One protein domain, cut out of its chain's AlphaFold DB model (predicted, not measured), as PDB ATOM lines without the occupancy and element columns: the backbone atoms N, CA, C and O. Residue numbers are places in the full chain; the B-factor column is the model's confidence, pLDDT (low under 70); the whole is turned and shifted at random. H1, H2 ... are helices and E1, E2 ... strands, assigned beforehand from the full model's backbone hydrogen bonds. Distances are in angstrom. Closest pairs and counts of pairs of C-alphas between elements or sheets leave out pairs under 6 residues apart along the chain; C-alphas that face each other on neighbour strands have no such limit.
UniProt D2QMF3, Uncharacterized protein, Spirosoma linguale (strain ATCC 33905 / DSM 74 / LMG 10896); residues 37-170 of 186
ATOM      1  N   TYR A  37      -8.701  24.951   0.261       91.12
ATOM      2  CA  TYR A  37      -7.608  25.915   0.362       91.12
ATOM      3  C   TYR A  37      -8.124  27.324   0.094       91.12
ATOM      4  O   TYR A  37      -8.861  27.553  -0.863       91.12
ATOM      5  N   LEU A  38      -7.726  28.262   0.947       92.25
ATOM      6  CA  LEU A  38      -8.125  29.653   0.851       92.25
ATOM      7  C   LEU A  38      -7.203  30.421  -0.087       92.25
ATOM      8  O   LEU A  38      -5.976  30.266  -0.059       92.25
ATOM      9  N   ASP A  39      -7.804  31.300  -0.874       92.88
ATOM     10  CA  ASP A  39      -7.078  32.278  -1.663       92.88
ATOM     11  C   ASP A  39      -6.683  33.475  -0.796       92.88
ATOM     12  O   ASP A  39      -7.378  33.863   0.135       92.88
ATOM     13  N   SER A  40      -5.563  34.103  -1.127       92.62
ATOM     14  CA  SER A  40      -5.353  35.506  -0.801       92.62
ATOM     15  C   SER A  40      -6.295  36.337  -1.662       92.62
ATOM     16  O   SER A  40      -6.479  36.056  -2.850       92.62
ATOM     17  N   LEU A  41      -6.896  37.359  -1.070       94.00
ATOM     18  CA  LEU A  41      -7.922  38.164  -1.715       94.00
ATOM     19  C   LEU A  41      -7.490  39.624  -1.780       94.00
ATOM     20  O   LEU A  41      -6.744  40.102  -0.931       94.00
ATOM     21  N   THR A  42      -7.951  40.367  -2.775       93.50
ATOM     22  CA  THR A  42      -7.600  41.774  -2.935       93.50
ATOM     23  C   THR A  42      -8.796  42.626  -3.310       93.50
ATOM     24  O   THR A  42      -9.771  42.157  -3.891       93.50
ATOM     25  N   VAL A  43      -8.724  43.898  -2.945       95.00
ATOM     26  CA  VAL A  43      -9.745  44.895  -3.244       95.00
ATOM     27  C   VAL A  43      -9.082  46.264  -3.344       95.00
ATOM     28  O   VAL A  43      -8.113  46.546  -2.635       95.00
ATOM     29  N   SER A  44      -9.601  47.126  -4.216       94.12
ATOM     30  CA  SER A  44      -9.119  48.504  -4.313       94.12
ATOM     31  C   SER A  44      -9.283  49.231  -2.982       94.12
ATOM     32  O   SER A  44     -10.360  49.210  -2.380       94.12
ATOM     33  N   ALA A  45      -8.239  49.940  -2.547       92.88
ATOM     34  CA  ALA A  45      -8.318  50.732  -1.328       92.88
ATOM     35  C   ALA A  45      -9.333  51.882  -1.435       92.88
ATOM     36  O   ALA A  45      -9.839  52.342  -0.412       92.88
ATOM     37  N   LYS A  46      -9.714  52.277  -2.660       93.81
ATOM     38  CA  LYS A  46     -10.738  53.294  -2.923       93.81
ATOM     39  C   LYS A  46     -12.060  53.010  -2.199       93.81
ATOM     40  O   LYS A  46     -12.679  53.933  -1.685       93.81
ATOM     41  N   VAL A  47     -12.451  51.738  -2.089       94.38
ATOM     42  CA  VAL A  47     -13.666  51.319  -1.363       94.38
ATOM     43  C   VAL A  47     -13.633  51.785   0.100       94.38
ATOM     44  O   VAL A  47     -14.638  52.236   0.647       94.38
ATOM     45  N   PHE A  48     -12.459  51.725   0.729       93.56
ATOM     46  CA  PHE A  48     -12.251  52.127   2.119       93.56
ATOM     47  C   PHE A  48     -12.071  53.638   2.249       93.56
ATOM     48  O   PHE A  48     -12.496  54.219   3.242       93.56
ATOM     49  N   GLU A  49     -11.487  54.296   1.246       93.19
ATOM     50  CA  GLU A  49     -11.395  55.757   1.199       93.19
ATOM     51  C   GLU A  49     -12.773  56.420   1.088       93.19
ATOM     52  O   GLU A  49     -13.048  57.380   1.816       93.19
ATOM     53  N   ASP A  50     -13.643  55.881   0.228       94.38
ATOM     54  CA  ASP A  50     -15.000  56.385  -0.009       94.38
ATOM     55  C   ASP A  50     -15.907  56.163   1.225       94.38
ATOM     56  O   ASP A  50     -16.825  56.945   1.479       94.38
ATOM     57  N   ALA A  51     -15.602  55.159   2.060       92.69
ATOM     58  CA  ALA A  51     -16.327  54.834   3.291       92.69
ATOM     59  C   ALA A  51     -15.463  54.935   4.570       92.69
ATOM     60  O   ALA A  51     -15.689  54.214   5.542       92.69
ATOM     61  N   LYS A  52     -14.510  55.882   4.606       91.75
ATOM     62  CA  LYS A  52     -13.495  56.033   5.675       91.75
ATOM     63  C   LYS A  52     -14.029  56.115   7.113       91.75
ATOM     64  O   LYS A  52     -13.297  55.856   8.060       91.75
ATOM     65  N   ASP A  53     -15.284  56.526   7.281       90.81
ATOM     66  CA  ASP A  53     -15.934  56.751   8.577       90.81
ATOM     67  C   ASP A  53     -16.927  55.644   8.959       90.81
ATOM     68  O   ASP A  53     -17.772  55.840   9.841       90.81
ATOM     69  N   LYS A  54     -16.841  54.488   8.300       90.12
ATOM     70  CA  LYS A  54     -17.710  53.330   8.513       90.12
ATOM     71  C   LYS A  54     -16.895  52.111   8.938       90.12
ATOM     72  O   LYS A  54     -15.699  52.041   8.674       90.12
ATOM     73  N   SER A  55     -17.554  51.162   9.597       89.50
ATOM     74  CA  SER A  55     -16.990  49.833   9.830       89.50
ATOM     75  C   SER A  55     -17.357  48.906   8.672       89.50
ATOM     76  O   SER A  55     -18.375  49.115   8.006       89.50
ATOM     77  N   PHE A  56     -16.554  47.868   8.470       91.31
ATOM     78  CA  PHE A  56     -16.815  46.810   7.501       91.31
ATOM     79  C   PHE A  56     -16.938  45.479   8.226       91.31
ATOM     80  O   PHE A  56     -16.110  45.173   9.080       91.31
ATOM     81  N   VAL A  57     -17.937  44.682   7.875       90.56
ATOM     82  CA  VAL A  57     -18.068  43.295   8.324       90.56
ATOM     83  C   VAL A  57     -17.835  42.400   7.126       90.56
ATOM     84  O   VAL A  57     -18.449  42.602   6.085       90.56
ATOM     85  N   PHE A  58     -16.943  41.435   7.280       90.69
ATOM     86  CA  PHE A  58     -16.617  40.447   6.270       90.69
ATOM     87  C   PHE A  58     -17.090  39.069   6.715       90.69
ATOM     88  O   PHE A  58     -16.863  38.683   7.862       90.69
ATOM     89  N   GLU A  59     -17.713  38.324   5.812       87.88
ATOM     90  CA  GLU A  59     -18.250  36.991   6.070       87.88
ATOM     91  C   GLU A  59     -17.772  35.996   5.015       87.88
ATOM     92  O   GLU A  59     -17.571  36.340   3.848       87.88
ATOM     93  N   TYR A  60     -17.560  34.757   5.457       87.69
ATOM     94  CA  TYR A  60     -17.145  33.657   4.601       87.69
ATOM     95  C   TYR A  60     -18.358  33.087   3.872       87.69
ATOM     96  O   TYR A  60     -19.312  32.641   4.507       87.69
ATOM     97  N   PHE A  61     -18.290  33.028   2.548       85.06
ATOM     98  CA  PHE A  61     -19.296  32.374   1.723       85.06
ATOM     99  C   PHE A  61     -18.743  31.054   1.182       85.06
ATOM    100  O   PHE A  61     -17.718  31.031   0.496       85.06
ATOM    101  N   PHE A  62     -19.412  29.951   1.517       82.50
ATOM    102  CA  PHE A  62     -19.004  28.592   1.162       82.50
ATOM    103  C   PHE A  62     -19.723  28.125  -0.103       82.50
ATOM    104  O   PHE A  62     -20.935  27.920  -0.091       82.50
ATOM    105  N   GLY A  63     -18.970  27.937  -1.185       75.62
ATOM    106  CA  GLY A  63     -19.403  27.171  -2.352       75.62
ATOM    107  C   GLY A  63     -18.868  25.737  -2.314       75.62
ATOM    108  O   GLY A  63     -18.115  25.367  -1.414       75.62
ATOM    109  N   ASP A  64     -19.194  24.949  -3.338       73.25
ATOM    110  CA  ASP A  64     -18.863  23.513  -3.395       73.25
ATOM    111  C   ASP A  64     -17.353  23.212  -3.332       73.25
ATOM    112  O   ASP A  64     -16.937  22.161  -2.851       73.25
ATOM    113  N   SER A  65     -16.512  24.124  -3.828       71.69
ATOM    114  CA  SER A  65     -15.045  23.962  -3.853       71.69
ATOM    115  C   SER A  65     -14.265  25.252  -3.595       71.69
ATOM    116  O   SER A  65     -13.034  25.263  -3.647       71.69
ATOM    117  N   THR A  66     -14.966  26.347  -3.310       77.06
ATOM    118  CA  THR A  66     -14.381  27.678  -3.143       77.06
ATOM    119  C   THR A  66     -14.974  28.346  -1.924       77.06
ATOM    120  O   THR A  66     -16.178  28.255  -1.693       77.06
ATOM    121  N   VAL A  67     -14.147  29.079  -1.190       84.69
ATOM    122  CA  VAL A  67     -14.613  29.955  -0.119       84.69
ATOM    123  C   VAL A  67     -14.220  31.377  -0.471       84.69
ATOM    124  O   VAL A  67     -13.038  31.667  -0.657       84.69
ATOM    125  N   THR A  68     -15.212  32.253  -0.580       84.81
ATOM    126  CA  THR A  68     -15.001  33.685  -0.801       84.81
ATOM    127  C   THR A  68     -15.224  34.451   0.495       84.81
ATOM    128  O   THR A  68     -15.780  33.929   1.462       84.81
ATOM    129  N   LEU A  69     -14.749  35.692   0.527       89.75
ATOM    130  CA  LEU A  69     -15.007  36.620   1.616       89.75
ATOM    131  C   LEU A  69     -15.778  37.803   1.030       89.75
ATOM    132  O   LEU A  69     -15.270  38.488   0.140       89.75
ATOM    133  N   ASP A  70     -16.993  38.013   1.516       91.75
ATOM    134  CA  ASP A  70     -17.870  39.104   1.101       91.75
ATOM    135  C   ASP A  70     -17.915  40.158   2.208       91.75
ATOM    136  O   ASP A  70     -17.850  39.821   3.389       91.75
ATOM    137  N   GLY A  71     -17.970  41.439   1.844       92.31
ATOM    138  CA  GLY A  71     -17.927  42.545   2.796       92.31
ATOM    139  C   GLY A  71     -19.145  43.457   2.726       92.31
ATOM    140  O   GLY A  71     -19.630  43.790   1.646       92.31
ATOM    141  N   TRP A  72     -19.583  43.929   3.889       92.19
ATOM    142  CA  TRP A  72     -20.664  44.893   4.057       92.19
ATOM    143  C   TRP A  72     -20.202  46.093   4.867       92.19
ATOM    144  O   TRP A  72     -19.489  45.960   5.862       92.19
ATOM    145  N   ILE A  73     -20.662  47.272   4.475       91.00
ATOM    146  CA  ILE A  73     -20.454  48.510   5.215       91.00
ATOM    147  C   ILE A  73     -21.565  48.611   6.259       91.00
ATOM    148  O   ILE A  73     -22.747  48.581   5.928       91.00
ATOM    149  N   THR A  74     -21.211  48.779   7.532       84.38
ATOM    150  CA  THR A  74     -22.217  48.921   8.592       84.38
ATOM    151  C   THR A  74     -22.989  50.228   8.401       84.38
ATOM    152  O   THR A  74     -22.421  51.323   8.540       84.38
ATOM    153  N   GLN A  75     -24.285  50.132   8.119       77.12
ATOM    154  CA  GLN A  75     -25.175  51.284   8.014       77.12
ATOM    155  C   GLN A  75     -26.032  51.370   9.273       77.12
ATOM    156  O   GLN A  75     -26.619  50.380   9.695       77.12
ATOM    157  N   LYS A  76     -26.107  52.551   9.891       74.81
ATOM    158  CA  LYS A  76     -27.066  52.798  10.971       74.81
ATOM    159  C   LYS A  76     -28.376  53.292  10.380       74.81
ATOM    160  O   LYS A  76     -28.371  54.200   9.548       74.81
ATOM    161  N   THR A  77     -29.484  52.722  10.830       71.56
ATOM    162  CA  THR A  77     -30.824  53.225  10.526       71.56
ATOM    163  C   THR A  77     -31.182  54.403  11.437       71.56
ATOM    164  O   THR A  77     -30.465  54.724  12.387       71.56
ATOM    165  N   LYS A  78     -32.332  55.042  11.183       73.12
ATOM    166  CA  LYS A  78     -32.878  56.096  12.060       73.12
ATOM    167  C   LYS A  78     -33.169  55.608  13.488       73.12
ATOM    168  O   LYS A  78     -33.292  56.435  14.380       73.12
ATOM    169  N   SER A  79     -33.284  54.295  13.694       74.88
ATOM    170  CA  SER A  79     -33.531  53.660  14.992       74.88
ATOM    171  C   SER A  79     -32.259  53.098  15.639       74.88
ATOM    172  O   SER A  79     -32.358  52.212  16.480       74.88
ATOM    173  N   ASP A  80     -31.073  53.544  15.206       71.50
ATOM    174  CA  ASP A  80     -29.758  53.074  15.682       71.50
ATOM    175  C   ASP A  80     -29.477  51.569  15.495       71.50
ATOM    176  O   ASP A  80     -28.442  51.066  15.940       71.50
ATOM    177  N   SER A  81     -30.333  50.844  14.769       73.56
ATOM    178  CA  SER A  81     -30.068  49.458  14.386       73.56
ATOM    179  C   SER A  81     -29.078  49.394  13.224       73.56
ATOM    180  O   SER A  81     -29.040  50.284  12.367       73.56
ATOM    181  N   ILE A  82     -28.263  48.336  13.192       74.94
ATOM    182  CA  ILE A  82     -27.363  48.072  12.069       74.94
ATOM    183  C   ILE A  82     -28.167  47.401  10.956       74.94
ATOM    184  O   ILE A  82     -28.831  46.392  11.181       74.94
ATOM    185  N   TYR A  83     -28.101  47.977   9.763       74.25
ATOM    186  CA  TYR A  83     -28.671  47.434   8.541       74.25
ATOM    187  C   TYR A  83     -27.558  46.955   7.608       74.25
ATOM    188  O   TYR A  83     -26.533  47.627   7.456       74.25
ATOM    189  N   TYR A  84     -27.805  45.817   6.959       75.94
ATOM    190  CA  TYR A  84     -26.957  45.251   5.918       75.94
ATOM    191  C   TYR A  84     -27.781  45.051   4.647       75.94
ATOM    192  O   TYR A  84     -28.904  44.544   4.693       75.94
ATOM    193  N   SER A  85     -27.215  45.456   3.512       76.88
ATOM    194  CA  SER A  85     -27.803  45.209   2.196       76.88
ATOM    195  C   SER A  85     -27.847  43.699   1.893       76.88
ATOM    196  O   SER A  85     -26.909  42.986   2.252       76.88
ATOM    197  N   PRO A  86     -28.864  43.199   1.161       79.19
ATOM    198  CA  PRO A  86     -28.889  41.814   0.672       79.19
ATOM    199  C   PRO A  86     -27.711  41.466  -0.250       79.19
ATOM    200  O   PRO A  86     -27.392  40.300  -0.448       79.19
ATOM    201  N   LYS A  87     -27.084  42.480  -0.857       85.38
ATOM    202  CA  LYS A  87     -25.881  42.338  -1.682       85.38
ATOM    203  C   LYS A  87     -24.670  42.890  -0.931       85.38
ATOM    204  O   LYS A  87     -24.816  43.957  -0.328       85.38
ATOM    205  N   PRO A  88     -23.498  42.239  -1.020       90.62
ATOM    206  CA  PRO A  88     -22.283  42.759  -0.413       90.62
ATOM    207  C   PRO A  88     -21.873  44.083  -1.061       90.62
ATOM    208  O   PRO A  88     -21.941  44.238  -2.284       90.62
ATOM    209  N   ASP A  89     -21.424  45.020  -0.230       91.56
ATOM    210  CA  ASP A  89     -20.862  46.308  -0.653       91.56
ATOM    211  C   ASP A  89     -19.435  46.144  -1.195       91.56
ATOM    212  O   ASP A  89     -18.957  46.947  -1.998       91.56
ATOM    213  N   VAL A  90     -18.744  45.093  -0.749       92.94
ATOM    214  CA  VAL A  90     -17.354  44.803  -1.087       92.94
ATOM    215  C   VAL A  90     -17.238  43.364  -1.559       92.94
ATOM    216  O   VAL A  90     -17.463  42.430  -0.794       92.94
ATOM    217  N   LYS A  91     -16.833  43.188  -2.817       92.12
ATOM    218  CA  LYS A  91     -16.455  41.884  -3.361       92.12
ATOM    219  C   LYS A  91     -14.948  41.822  -3.509       92.12
ATOM    220  O   LYS A  91     -14.370  42.588  -4.282       92.12
ATOM    221  N   LEU A  92     -14.326  40.929  -2.753       93.38
ATOM    222  CA  LEU A  92     -12.896  40.703  -2.847       93.38
ATOM    223  C   LEU A  92     -12.580  39.769  -4.018       93.38
ATOM    224  O   LEU A  92     -13.318  38.828  -4.304       93.38
ATOM    225  N   GLN A  93     -11.476  40.039  -4.705       93.00
ATOM    226  CA  GLN A  93     -11.028  39.259  -5.854       93.00
ATOM    227  C   GLN A  93      -9.897  38.314  -5.445       93.00
ATOM    228  O   GLN A  93      -8.962  38.762  -4.779       93.00
ATOM    229  N   PRO A  94      -9.924  37.036  -5.853       92.44
ATOM    230  CA  PRO A  94      -8.793  36.142  -5.661       92.44
ATOM    231  C   PRO A  94      -7.531  36.704  -6.311       92.44
ATOM    232  O   PRO A  94      -7.551  37.159  -7.456       92.44
ATOM    233  N   LYS A  95      -6.423  36.660  -5.579       89.25
ATOM    234  CA  LYS A  95      -5.103  37.075  -6.059       89.25
ATOM    235  C   LYS A  95      -4.146  35.902  -6.226       89.25
ATOM    236  O   LYS A  95      -3.288  35.933  -7.101       89.25
ATOM    237  N   GLY A  96      -4.291  34.870  -5.401       87.69
ATOM    238  CA  GLY A  96      -3.483  33.662  -5.493       87.69
ATOM    239  C   GLY A  96      -3.732  32.715  -4.332       87.69
ATOM    240  O   GLY A  96      -4.095  33.157  -3.243       87.69
ATOM    241  N   LYS A  97      -3.508  31.423  -4.563       87.81
ATOM    242  CA  LYS A  97      -3.742  30.363  -3.576       87.81
ATOM    243  C   LYS A  97      -2.783  30.460  -2.394       87.81
ATOM    244  O   LYS A  97      -1.617  30.820  -2.562       87.81
ATOM    245  N   THR A  98      -3.255  30.080  -1.211       90.81
ATOM    246  CA  THR A  98      -2.418  29.935  -0.010       90.81
ATOM    247  C   THR A  98      -2.370  28.488   0.472       90.81
ATOM    248  O   THR A  98      -3.096  27.623  -0.013       90.81
ATOM    249  N   ASN A  99      -1.506  28.217   1.450       90.69
ATOM    250  CA  ASN A  99      -1.441  26.932   2.145       90.69
ATOM    251  C   ASN A  99      -2.425  26.832   3.327       90.69
ATOM    252  O   ASN A  99      -2.471  25.795   3.989       90.69
ATOM    253  N   VAL A 100      -3.197  27.887   3.614       91.50
ATOM    254  CA  VAL A 100      -4.211  27.868   4.670       91.50
ATOM    255  C   VAL A 100      -5.472  27.219   4.124       91.50
ATOM    256  O   VAL A 100      -5.964  27.597   3.065       91.50
ATOM    257  N   SER A 101      -6.007  26.251   4.860       90.56
ATOM    258  CA  SER A 101      -7.215  25.532   4.471       90.56
ATOM    259  C   SER A 101      -8.253  25.483   5.580       90.56
ATOM    260  O   SER A 101      -7.919  25.463   6.771       90.56
ATOM    261  N   ILE A 102      -9.513  25.438   5.161       88.12
ATOM    262  CA  ILE A 102     -10.663  25.067   5.980       88.12
ATOM    263  C   ILE A 102     -10.872  23.562   5.807       88.12
ATOM    264  O   ILE A 102     -10.815  23.039   4.697       88.12
ATOM    265  N   GLY A 103     -11.075  22.864   6.915       84.38
ATOM    266  CA  GLY A 103     -11.306  21.424   6.958       84.38
ATOM    267  C   GLY A 103     -11.776  21.000   8.346       84.38
ATOM    268  O   GLY A 103     -12.243  21.830   9.133       84.38
ATOM    269  N   ALA A 104     -11.629  19.720   8.678       82.12
ATOM    270  CA  ALA A 104     -11.946  19.231  10.018       82.12
ATOM    271  C   ALA A 104     -11.220  20.050  11.107       82.12
ATOM    272  O   ALA A 104     -10.039  20.374  10.966       82.12
ATOM    273  N   ASN A 105     -11.929  20.364  12.196       78.75
ATOM    274  CA  ASN A 105     -11.412  21.120  13.347       78.75
ATOM    275  C   ASN A 105     -10.893  22.528  13.007       78.75
ATOM    276  O   ASN A 105      -9.931  23.005  13.607       78.75
ATOM    277  N   THR A 106     -11.512  23.195  12.033       79.44
ATOM    278  CA  THR A 106     -11.248  24.608  11.743       79.44
ATOM    279  C   THR A 106     -12.471  25.451  12.067       79.44
ATOM    280  O   THR A 106     -13.604  25.012  11.880       79.44
ATOM    281  N   TYR A 107     -12.235  26.669  12.551       81.50
ATOM    282  CA  TYR A 107     -13.295  27.625  12.858       81.50
ATOM    283  C   TYR A 107     -13.093  28.891  12.037       81.50
ATOM    284  O   TYR A 107     -12.021  29.494  12.073       81.50
ATOM    285  N   VAL A 108     -14.130  29.316  11.327       84.31
ATOM    286  CA  VAL A 108     -14.205  30.648  10.720       84.31
ATOM    287  C   VAL A 108     -15.293  31.455  11.413       84.31
ATOM    288  O   VAL A 108     -16.222  30.895  11.994       84.31
ATOM    289  N   GLY A 109     -15.178  32.774  11.361       79.69
ATOM    290  CA  GLY A 109     -16.201  33.683  11.856       79.69
ATOM    291  C   GLY A 109     -16.113  35.021  11.146       79.69
ATOM    292  O   GLY A 109     -15.143  35.290  10.435       79.69
ATOM    293  N   ASN A 110     -17.127  35.856  11.347       84.31
ATOM    294  CA  ASN A 110     -17.171  37.170  10.725       84.31
ATOM    295  C   ASN A 110     -15.992  38.024  11.198       84.31
ATOM    296  O   ASN A 110     -15.612  38.013  12.372       84.31
ATOM    297  N   GLN A 111     -15.419  38.780  10.270       85.62
ATOM    298  CA  GLN A 111     -14.291  39.658  10.519       85.62
ATOM    299  C   GLN A 111     -14.749  41.113  10.468       85.62
ATOM    300  O   GLN A 111     -15.186  41.609   9.433       85.62
ATOM    301  N   LEU A 112     -14.623  41.814  11.593       87.31
ATOM    302  CA  LEU A 112     -14.943  43.233  11.700       87.31
ATOM    303  C   LEU A 112     -13.685  44.078  11.479       87.31
ATOM    304  O   LEU A 112     -12.716  43.989  12.228       87.31
ATOM    305  N   LEU A 113     -13.738  44.970  10.498       89.00
ATOM    306  CA  LEU A 113     -12.814  46.084  10.369       89.00
ATOM    307  C   LEU A 113     -13.487  47.324  10.965       89.00
ATOM    308  O   LEU A 113     -14.383  47.916  10.361       89.00
ATOM    309  N   SER A 114     -13.092  47.688  12.185       88.69
ATOM    310  CA  SER A 114     -13.692  48.826  12.886       88.69
ATOM    311  C   SER A 114     -13.481  50.138  12.123       88.69
ATOM    312  O   SER A 114     -12.468  50.314  11.444       88.69
ATOM    313  N   LYS A 115     -14.395  51.100  12.299       89.56
ATOM    314  CA  LYS A 115     -14.245  52.474  11.795       89.56
ATOM    315  C   LYS A 115     -12.862  53.069  12.082       89.56
ATOM    316  O   LYS A 115     -12.276  53.708  11.215       89.56
ATOM    317  N   GLU A 116     -12.333  52.874  13.287       89.06
ATOM    318  CA  GLU A 116     -11.028  53.430  13.657       89.06
ATOM    319  C   GLU A 116      -9.877  52.723  12.927       89.06
ATOM    320  O   GLU A 116      -8.930  53.373  12.486       89.06
ATOM    321  N   THR A 117      -9.986  51.412  12.703       89.00
ATOM    322  CA  THR A 117      -9.043  50.665  11.858       89.00
ATOM    323  C   THR A 117      -9.087  51.159  10.410       89.00
ATOM    324  O   THR A 117      -8.039  51.409   9.817       89.00
ATOM    325  N   VAL A 118     -10.282  51.371   9.851       90.94
ATOM    326  CA  VAL A 118     -10.467  51.899   8.488       90.94
ATOM    327  C   VAL A 118      -9.840  53.283   8.348       90.94
ATOM    328  O   VAL A 118      -9.091  53.528   7.404       90.94
ATOM    329  N   LYS A 119     -10.065  54.186   9.309       92.19
ATOM    330  CA  LYS A 119      -9.419  55.505   9.310       92.19
ATOM    331  C   LYS A 119      -7.899  55.405   9.321       92.19
ATOM    332  O   LYS A 119      -7.256  56.137   8.572       92.19
ATOM    333  N   LYS A 120      -7.321  54.513  10.136       90.06
ATOM    334  CA  LYS A 120      -5.865  54.285  10.176       90.06
ATOM    335  C   LYS A 120      -5.337  53.797   8.827       90.06
ATOM    336  O   LYS A 120      -4.329  54.315   8.357       90.06
ATOM    337  N   ILE A 121      -6.045  52.867   8.185       90.06
ATOM    338  CA  ILE A 121      -5.725  52.381   6.834       90.06
ATOM    339  C   ILE A 121      -5.715  53.540   5.834       90.06
ATOM    340  O   ILE A 121      -4.714  53.767   5.158       90.06
ATOM    341  N   VAL A 122      -6.804  54.310   5.780       92.12
ATOM    342  CA  VAL A 122      -6.954  55.440   4.853       92.12
ATOM    343  C   VAL A 122      -5.907  56.523   5.119       92.12
ATOM    344  O   VAL A 122      -5.356  57.086   4.177       92.12
ATOM    345  N   ALA A 123      -5.596  56.809   6.385       91.50
ATOM    346  CA  ALA A 123      -4.545  57.754   6.748       91.50
ATOM    347  C   ALA A 123      -3.170  57.280   6.262       91.50
ATOM    348  O   ALA A 123      -2.432  58.071   5.679       91.50
ATOM    349  N   LYS A 124      -2.856  55.989   6.431       88.94
ATOM    350  CA  LYS A 124      -1.594  55.396   5.981       88.94
ATOM    351  C   LYS A 124      -1.447  55.446   4.457       88.94
ATOM    352  O   LYS A 124      -0.404  55.866   3.967       88.94
ATOM    353  N   ILE A 125      -2.511  55.141   3.712       89.12
ATOM    354  CA  ILE A 125      -2.533  55.284   2.246       89.12
ATOM    355  C   ILE A 125      -2.301  56.741   1.833       89.12
ATOM    356  O   ILE A 125      -1.461  57.019   0.985       89.12
ATOM    357  N   LYS A 126      -3.000  57.692   2.463       89.50
ATOM    358  CA  LYS A 126      -2.876  59.123   2.137       89.50
ATOM    359  C   LYS A 126      -1.539  59.738   2.537       89.50
ATOM    360  O   LYS A 126      -1.169  60.765   1.976       89.50
ATOM    361  N   SER A 127      -0.841  59.141   3.501       87.50
ATOM    362  CA  SER A 127       0.506  59.558   3.894       87.50
ATOM    363  C   SER A 127       1.596  59.106   2.921       87.50
ATOM    364  O   SER A 127       2.735  59.545   3.063       87.50
ATOM    365  N   ASP A 128       1.267  58.271   1.928       84.44
ATOM    366  CA  ASP A 128       2.210  57.878   0.884       84.44
ATOM    367  C   ASP A 128       2.658  59.104   0.077       84.44
ATOM    368  O   ASP A 128       1.885  59.719  -0.663       84.44
ATOM    369  N   SER A 129       3.938  59.458   0.205       79.44
ATOM    370  CA  SER A 129       4.536  60.630  -0.448       79.44
ATOM    371  C   SER A 129       4.497  60.541  -1.975       79.44
ATOM    372  O   SER A 129       4.470  61.564  -2.659       79.44
ATOM    373  N   LEU A 130       4.446  59.317  -2.503       82.62
ATOM    374  CA  LEU A 130       4.398  59.020  -3.929       82.62
ATOM    375  C   LEU A 130       2.968  59.022  -4.500       82.62
ATOM    376  O   LEU A 130       2.809  58.885  -5.714       82.62
ATOM    377  N   LYS A 131       1.936  59.210  -3.659       81.06
ATOM    378  CA  LYS A 131       0.508  59.217  -4.035       81.06
ATOM    379  C   LYS A 131       0.117  58.020  -4.908       81.06
ATOM    380  O   LYS A 131      -0.629  58.156  -5.883       81.06
ATOM    381  N   ARG A 132       0.662  56.851  -4.588       82.69
ATOM    382  CA  ARG A 132       0.460  55.633  -5.369       82.69
ATOM    383  C   ARG A 132      -0.955  55.117  -5.192       82.69
ATOM    384  O   ARG A 132      -1.596  55.321  -4.162       82.69
ATOM    385  N   GLN A 133      -1.426  54.394  -6.202       86.62
ATOM    386  CA  GLN A 133      -2.639  53.603  -6.040       86.62
ATOM    387  C   GLN A 133      -2.369  52.484  -5.036       86.62
ATOM    388  O   GLN A 133      -1.296  51.880  -5.052       86.62
ATOM    389  N   ALA A 134      -3.348  52.200  -4.183       89.94
ATOM    390  CA  ALA A 134      -3.247  51.151  -3.185       89.94
ATOM    391  C   ALA A 134      -4.384  50.138  -3.333       89.94
ATOM    392  O   ALA A 134      -5.529  50.481  -3.639       89.94
ATOM    393  N   ASN A 135      -4.058  48.883  -3.054       92.00
ATOM    394  CA  ASN A 135      -5.008  47.805  -2.847       92.00
ATOM    395  C   ASN A 135      -4.866  47.302  -1.415       92.00
ATOM    396  O   ASN A 135      -3.770  47.299  -0.856       92.00
ATOM    397  N   LEU A 136      -5.961  46.826  -0.835       92.12
ATOM    398  CA  LEU A 136      -5.872  45.997   0.354       92.12
ATOM    399  C   LEU A 136      -5.701  44.540  -0.069       92.12
ATOM    400  O   LEU A 136      -6.358  44.061  -0.998       92.12
ATOM    401  N   LEU A 137      -4.787  43.850   0.602       91.38
ATOM    402  CA  LEU A 137      -4.512  42.432   0.435       91.38
ATOM    403  C   LEU A 137      -4.921  41.707   1.714       91.38
ATOM    404  O   LEU A 137      -4.427  41.999   2.796       91.38
ATOM    405  N   PHE A 138      -5.825  40.757   1.570       92.69
ATOM    406  CA  PHE A 138      -6.348  39.910   2.621       92.69
ATOM    407  C   PHE A 138      -5.633  38.567   2.493       92.69
ATOM    408  O   PHE A 138      -5.812  37.856   1.505       92.69
ATOM    409  N   ILE A 139      -4.816  38.207   3.482       91.06
ATOM    410  CA  ILE A 139      -4.088  36.934   3.506       91.06
ATOM    411  C   ILE A 139      -4.649  36.072   4.638       91.06
ATOM    412  O   ILE A 139      -4.597  36.500   5.795       91.06
ATOM    413  N   PRO A 140      -5.177  34.874   4.345       91.75
ATOM    414  CA  PRO A 140      -5.689  33.990   5.375       91.75
ATOM    415  C   PRO A 140      -4.548  33.546   6.294       91.75
ATOM    416  O   PRO A 140      -3.429  33.274   5.859       91.75
ATOM    417  N   ALA A 141      -4.837  33.466   7.584       89.75
ATOM    418  CA  ALA A 141      -3.924  33.006   8.612       89.75
ATOM    419  C   ALA A 141      -4.693  32.142   9.609       89.75
ATOM    420  O   ALA A 141      -5.794  32.490  10.040       89.75
ATOM    421  N   ARG A 142      -4.090  31.019  10.002       87.88
ATOM    422  CA  ARG A 142      -4.601  30.182  11.086       87.88
ATOM    423  C   ARG A 142      -3.977  30.640  12.400       87.88
ATOM    424  O   ARG A 142      -2.755  30.657  12.526       87.88
ATOM    425  N   ASN A 143      -4.808  30.982  13.378       81.00
ATOM    426  CA  ASN A 143      -4.365  31.197  14.747       81.00
ATOM    427  C   ASN A 143      -3.984  29.831  15.354       81.00
ATOM    428  O   ASN A 143      -4.856  28.965  15.473       81.00
ATOM    429  N   PRO A 144      -2.712  29.616  15.734       76.56
ATOM    430  CA  PRO A 144      -2.254  28.318  16.219       76.56
ATOM    431  C   PRO A 144      -2.876  27.927  17.569       76.56
ATOM    432  O   PRO A 144      -2.996  26.740  17.844       76.56
ATOM    433  N   ALA A 145      -3.308  28.895  18.385       77.44
ATOM    434  CA  ALA A 145      -3.881  28.640  19.705       77.44
ATOM    435  C   ALA A 145      -5.374  28.279  19.654       77.44
ATOM    436  O   ALA A 145      -5.838  27.454  20.432       77.44
ATOM    437  N   THR A 146      -6.138  28.896  18.748       77.62
ATOM    438  CA  THR A 146      -7.603  28.725  18.689       77.62
ATOM    439  C   THR A 146      -8.077  27.932  17.480       77.62
ATOM    440  O   THR A 146      -9.275  27.700  17.345       77.62
ATOM    441  N   THR A 147      -7.172  27.544  16.573       78.31
ATOM    442  CA  THR A 147      -7.467  26.946  15.251       78.31
ATOM    443  C   THR A 147      -8.367  27.805  14.351       78.31
ATOM    444  O   THR A 147      -8.774  27.374  13.271       78.31
ATOM    445  N   ARG A 148      -8.650  29.046  14.770       85.75
ATOM    446  CA  ARG A 148      -9.476  29.995  14.028       85.75
ATOM    447  C   ARG A 148      -8.739  30.489  12.797       85.75
ATOM    448  O   ARG A 148      -7.545  30.781  12.861       85.75
ATOM    449  N   ILE A 149      -9.454  30.606  11.691       87.75
ATOM    450  CA  ILE A 149      -8.951  31.181  10.451       87.75
ATOM    451  C   ILE A 149      -9.504  32.599  10.309       87.75
ATOM    452  O   ILE A 149     -10.705  32.832  10.449       87.75
ATOM    453  N   GLN A 150      -8.609  33.543  10.038       87.94
ATOM    454  CA  GLN A 150      -8.919  34.958   9.829       87.94
ATOM    455  C   GLN A 150      -8.075  35.509   8.680       87.94
ATOM    456  O   GLN A 150      -6.985  35.003   8.417       87.94
ATOM    457  N   TYR A 151      -8.530  36.576   8.033       89.38
ATOM    458  CA  TYR A 151      -7.745  37.258   7.013       89.38
ATOM    459  C   TYR A 151      -6.971  38.424   7.627       89.38
ATOM    460  O   TYR A 151      -7.549  39.401   8.098       89.38
ATOM    461  N   LYS A 152      -5.642  38.367   7.583       89.25
ATOM    462  CA  LYS A 152      -4.794  39.525   7.880       89.25
ATOM    463  C   LYS A 152      -4.879  40.523   6.730       89.25
ATOM    464  O   LYS A 152      -4.820  40.120   5.570       89.25
ATOM    465  N   VAL A 153      -5.002  41.809   7.048       90.62
ATOM    466  CA  VAL A 153      -5.170  42.876   6.052       90.62
ATOM    467  C   VAL A 153      -3.867  43.655   5.898       90.62
ATOM    468  O   VAL A 153      -3.310  44.154   6.871       90.62
ATOM    469  N   PHE A 154      -3.402  43.785   4.662       88.69
ATOM    470  CA  PHE A 154      -2.172  44.474   4.284       88.69
ATOM    471  C   PHE A 154      -2.478  45.578   3.278       88.69
ATOM    472  O   PHE A 154      -3.402  45.445   2.476       88.69
ATOM    473  N   ILE A 155      -1.683  46.647   3.286       89.06
ATOM    474  CA  ILE A 155      -1.740  47.681   2.251       89.06
ATOM    475  C   ILE A 155      -0.670  47.343   1.217       89.06
ATOM    476  O   ILE A 155       0.511  47.234   1.540       89.06
ATOM    477  N   GLN A 156      -1.088  47.168  -0.030       87.31
ATOM    478  CA  GLN A 156      -0.193  47.009  -1.162       87.31
ATOM    479  C   GLN A 156      -0.224  48.280  -2.005       87.31
ATOM    480  O   GLN A 156      -1.270  48.614  -2.563       87.31
ATOM    481  N   PHE A 157       0.919  48.943  -2.157       85.94
ATOM    482  CA  PHE A 157       1.052  50.041  -3.108       85.94
ATOM    483  C   PHE A 157       1.412  49.493  -4.490       85.94
ATOM    484  O   PHE A 157       2.302  48.657  -4.648       85.94
ATOM    485  N   VAL A 158       0.695  49.955  -5.509       78.19
ATOM    486  CA  VAL A 158       0.928  49.584  -6.904       78.19
ATOM    487  C   VAL A 158       2.000  50.519  -7.463       78.19
ATOM    488  O   VAL A 158       1.695  51.649  -7.846       78.19
ATOM    489  N   ASN A 159       3.262  50.077  -7.522       66.50
ATOM    490  CA  ASN A 159       4.240  50.729  -8.400       66.50
ATOM    491  C   ASN A 159       4.142  50.138  -9.812       66.50
ATOM    492  O   ASN A 159       3.750  48.986  -9.991       66.50
ATOM    493  N   LYS A 160       4.593  50.899 -10.819       51.56
ATOM    494  CA  LYS A 160       4.710  50.415 -12.205       51.56
ATOM    495  C   LYS A 160       5.625  49.188 -12.354       51.56
ATOM    496  O   LYS A 160       5.433  48.471 -13.325       51.56
ATOM    497  N   ASN A 161       6.559  48.946 -11.421       48.78
ATOM    498  CA  ASN A 161       7.576  47.894 -11.559       48.78
ATOM    499  C   ASN A 161       7.775  46.963 -10.340       48.78
ATOM    500  O   ASN A 161       8.255  45.862 -10.557       48.78
ATOM    501  N   GLU A 162       7.379  47.315  -9.108       51.06
ATOM    502  CA  GLU A 162       7.464  46.400  -7.945       51.06
ATOM    503  C   GLU A 162       6.325  46.653  -6.944       51.06
ATOM    504  O   GLU A 162       6.035  47.787  -6.575       51.06
ATOM    505  N   SER A 163       5.624  45.599  -6.526       58.62
ATOM    506  CA  SER A 163       4.530  45.711  -5.554       58.62
ATOM    507  C   SER A 163       5.074  45.769  -4.126       58.62
ATOM    508  O   SER A 163       5.246  44.722  -3.503       58.62
ATOM    509  N   ASP A 164       5.293  46.971  -3.592       58.66
ATOM    510  CA  ASP A 164       5.684  47.143  -2.190       58.66
ATOM    511  C   ASP A 164       4.501  46.785  -1.278       58.66
ATOM    512  O   ASP A 164       3.434  47.415  -1.318       58.66
ATOM    513  N   LEU A 165       4.676  45.748  -0.458       59.69
ATOM    514  CA  LEU A 165       3.743  45.392   0.607       59.69
ATOM    515  C   LEU A 165       4.173  46.092   1.892       59.69
ATOM    516  O   LEU A 165       5.218  45.772   2.453       59.69
ATOM    517  N   ASP A 166       3.351  47.015   2.382       59.34
ATOM    518  CA  ASP A 166       3.543  47.573   3.715       59.34
ATOM    519  C   ASP A 166       2.860  46.656   4.736       59.34
ATOM    520  O   ASP A 166       1.628  46.564   4.840       59.34
ATOM    521  N   THR A 167       3.697  45.917   5.461       52.78
ATOM    522  CA  THR A 167       3.291  44.928   6.450       52.78
ATOM    523  C   THR A 167       3.243  45.535   7.842       52.78
ATOM    524  O   THR A 167       4.235  45.502   8.561       52.78
ATOM    525  N   ASN A 168       2.087  46.068   8.235       44.59
ATOM    526  CA  ASN A 168       1.528  45.855   9.576       44.59
ATOM    527  C   ASN A 168       0.239  46.653   9.753       44.59
ATOM    528  O   ASN A 168       0.256  47.864   9.981       44.59
ATOM    529  N   LEU A 169      -0.880  45.939   9.706       52.88
ATOM    530  CA  LEU A 169      -2.055  46.279  10.487       52.88
ATOM    531  C   LEU A 169      -2.338  45.046  11.328       52.88
ATOM    532  O   LEU A 169      -2.925  44.082  10.837       52.88
ATOM    533  N   ASP A 170      -1.876  45.063  12.578       43.66
ATOM    534  CA  ASP A 170      -2.388  44.126  13.566       43.66
ATOM    535  C   ASP A 170      -3.852  44.500  13.786       43.66
ATOM    536  O   ASP A 170      -4.199  45.455  14.486       43.66
TER     537      ASP A 170
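AT A GLANCE: This is residues 37 to 170 of the 186 residues of an uncharacterized protein of Spirosoma linguale (strain ATCC 33905 / DSM 74 / LMG 10896) (UniProt D2QMF3). A curled sheet of five strands, E4 E1 E6 E7 E8, faces a smaller sheet of three, E3 E2 E5, and the two make a sandwich that goes some way toward a barrel, with short pairings outside the named strands at both seams: residues 90 to 91 with E3 and residues 107 to 108 with E7. The helices H1 and H2 sit together at one end, and a hairpin-like loop around residues 75 to 83 sticks out at the side of the smaller sheet. The printed part has 134 residues, with two named helices and eight named strands in the order E1 H1 E2 E3 E4 E5 H2 E6 E7 E8; both sheets are antiparallel throughout, and the class is mixed, helices and strands. It is compact, with a radius of gyration of the C-alphas of 15.4 A and spans of 47 by 46 by 27 A.

IN THESE COORDINATES: In the larger sheet, E1 is residues 37 to 44, 23.1 A long, and begins at C-alpha 37 at (-7.608, 25.915, 0.362). E6 is residues 133 to 142, 29.1 A, and E7 is residues 148 to 158, 30.5 A. E4, residues 93 to 102, spans 18.5 A and bends by 98 degrees at residue 99. E8, residues 163 to 166, spans 9.5 A and ends at C-alpha 166 at (3.543, 47.573, 3.715). In the smaller sheet, E2 is residues 56 to 62, 19.4 A, E3 is residues 67 to 73, 20.2 A, and E5 is residues 111 to 113, 6.6 A. H1 is residues 46 to 50, 6.0 A, and H2 is residues 115 to 126, 16.3 A, from C-alpha 115 at (-14.245, 52.474, 11.795).

HOW THE PARTS SIT: The larger sheet runs E4 E1 E6 E7 E8, is strongly twisted, and has E4 and E8 as edge strands. E1 and E6 are antiparallel at 158 degrees, with N 41 and O 138 2.8 A apart, within hydrogen-bond range. On the other side of E1, E4 is antiparallel at 149 degrees, with N 40 and O 96 at 2.7 A. E6, E7 and E8 form a meander, each strand the antiparallel neighbour of the one before; N 137 and O 154 are 2.8 A apart, and N 166 and O 155 are 3.0 A apart. In the smaller sheet the hairpin E2 and E3 has N 59 and O 70 at 2.9 A, and E2 and E5 have N 58 and O 111 at 2.8 A. The two sheets form a sandwich, face to face, with their facing parts 9.8 A centre to centre and their strands at 54 degrees. E3 and E4 are near each other, with 7 pairs of C-alphas within 10 A. H2 is on the larger sheet at a height of 10.9 A, over E7 and along the strands, at 15 degrees to E7 on the local plane; the closest C-alphas of H2 and E7 are those of Ile 125 and Ile 155, 7.6 A apart. H1 only grazes that sheet, with its residues 46 to 48. H1 and H2 only just touch, with 3 pairs of C-alphas within 8 A, made by residues 118 to 122 of H2 alone; the closest are those of Glu 49 and Val 122, 5.8 A apart. In H1 and H2 every O i to N i+4 pair is within hydrogen-bond range.

THE WHOLE: The two C-alphas farthest apart, those of Ser 79 and Asn 161, are 49.3 A from each other. The printed part has no cut. The link from E3 to E4, residues 74 to 92, is long; the links E4 to E5 and H2 to E6 are short, and the others are tight. The mean pLDDT of the printed part is 83.7, and residues 159 to 170 are under 70.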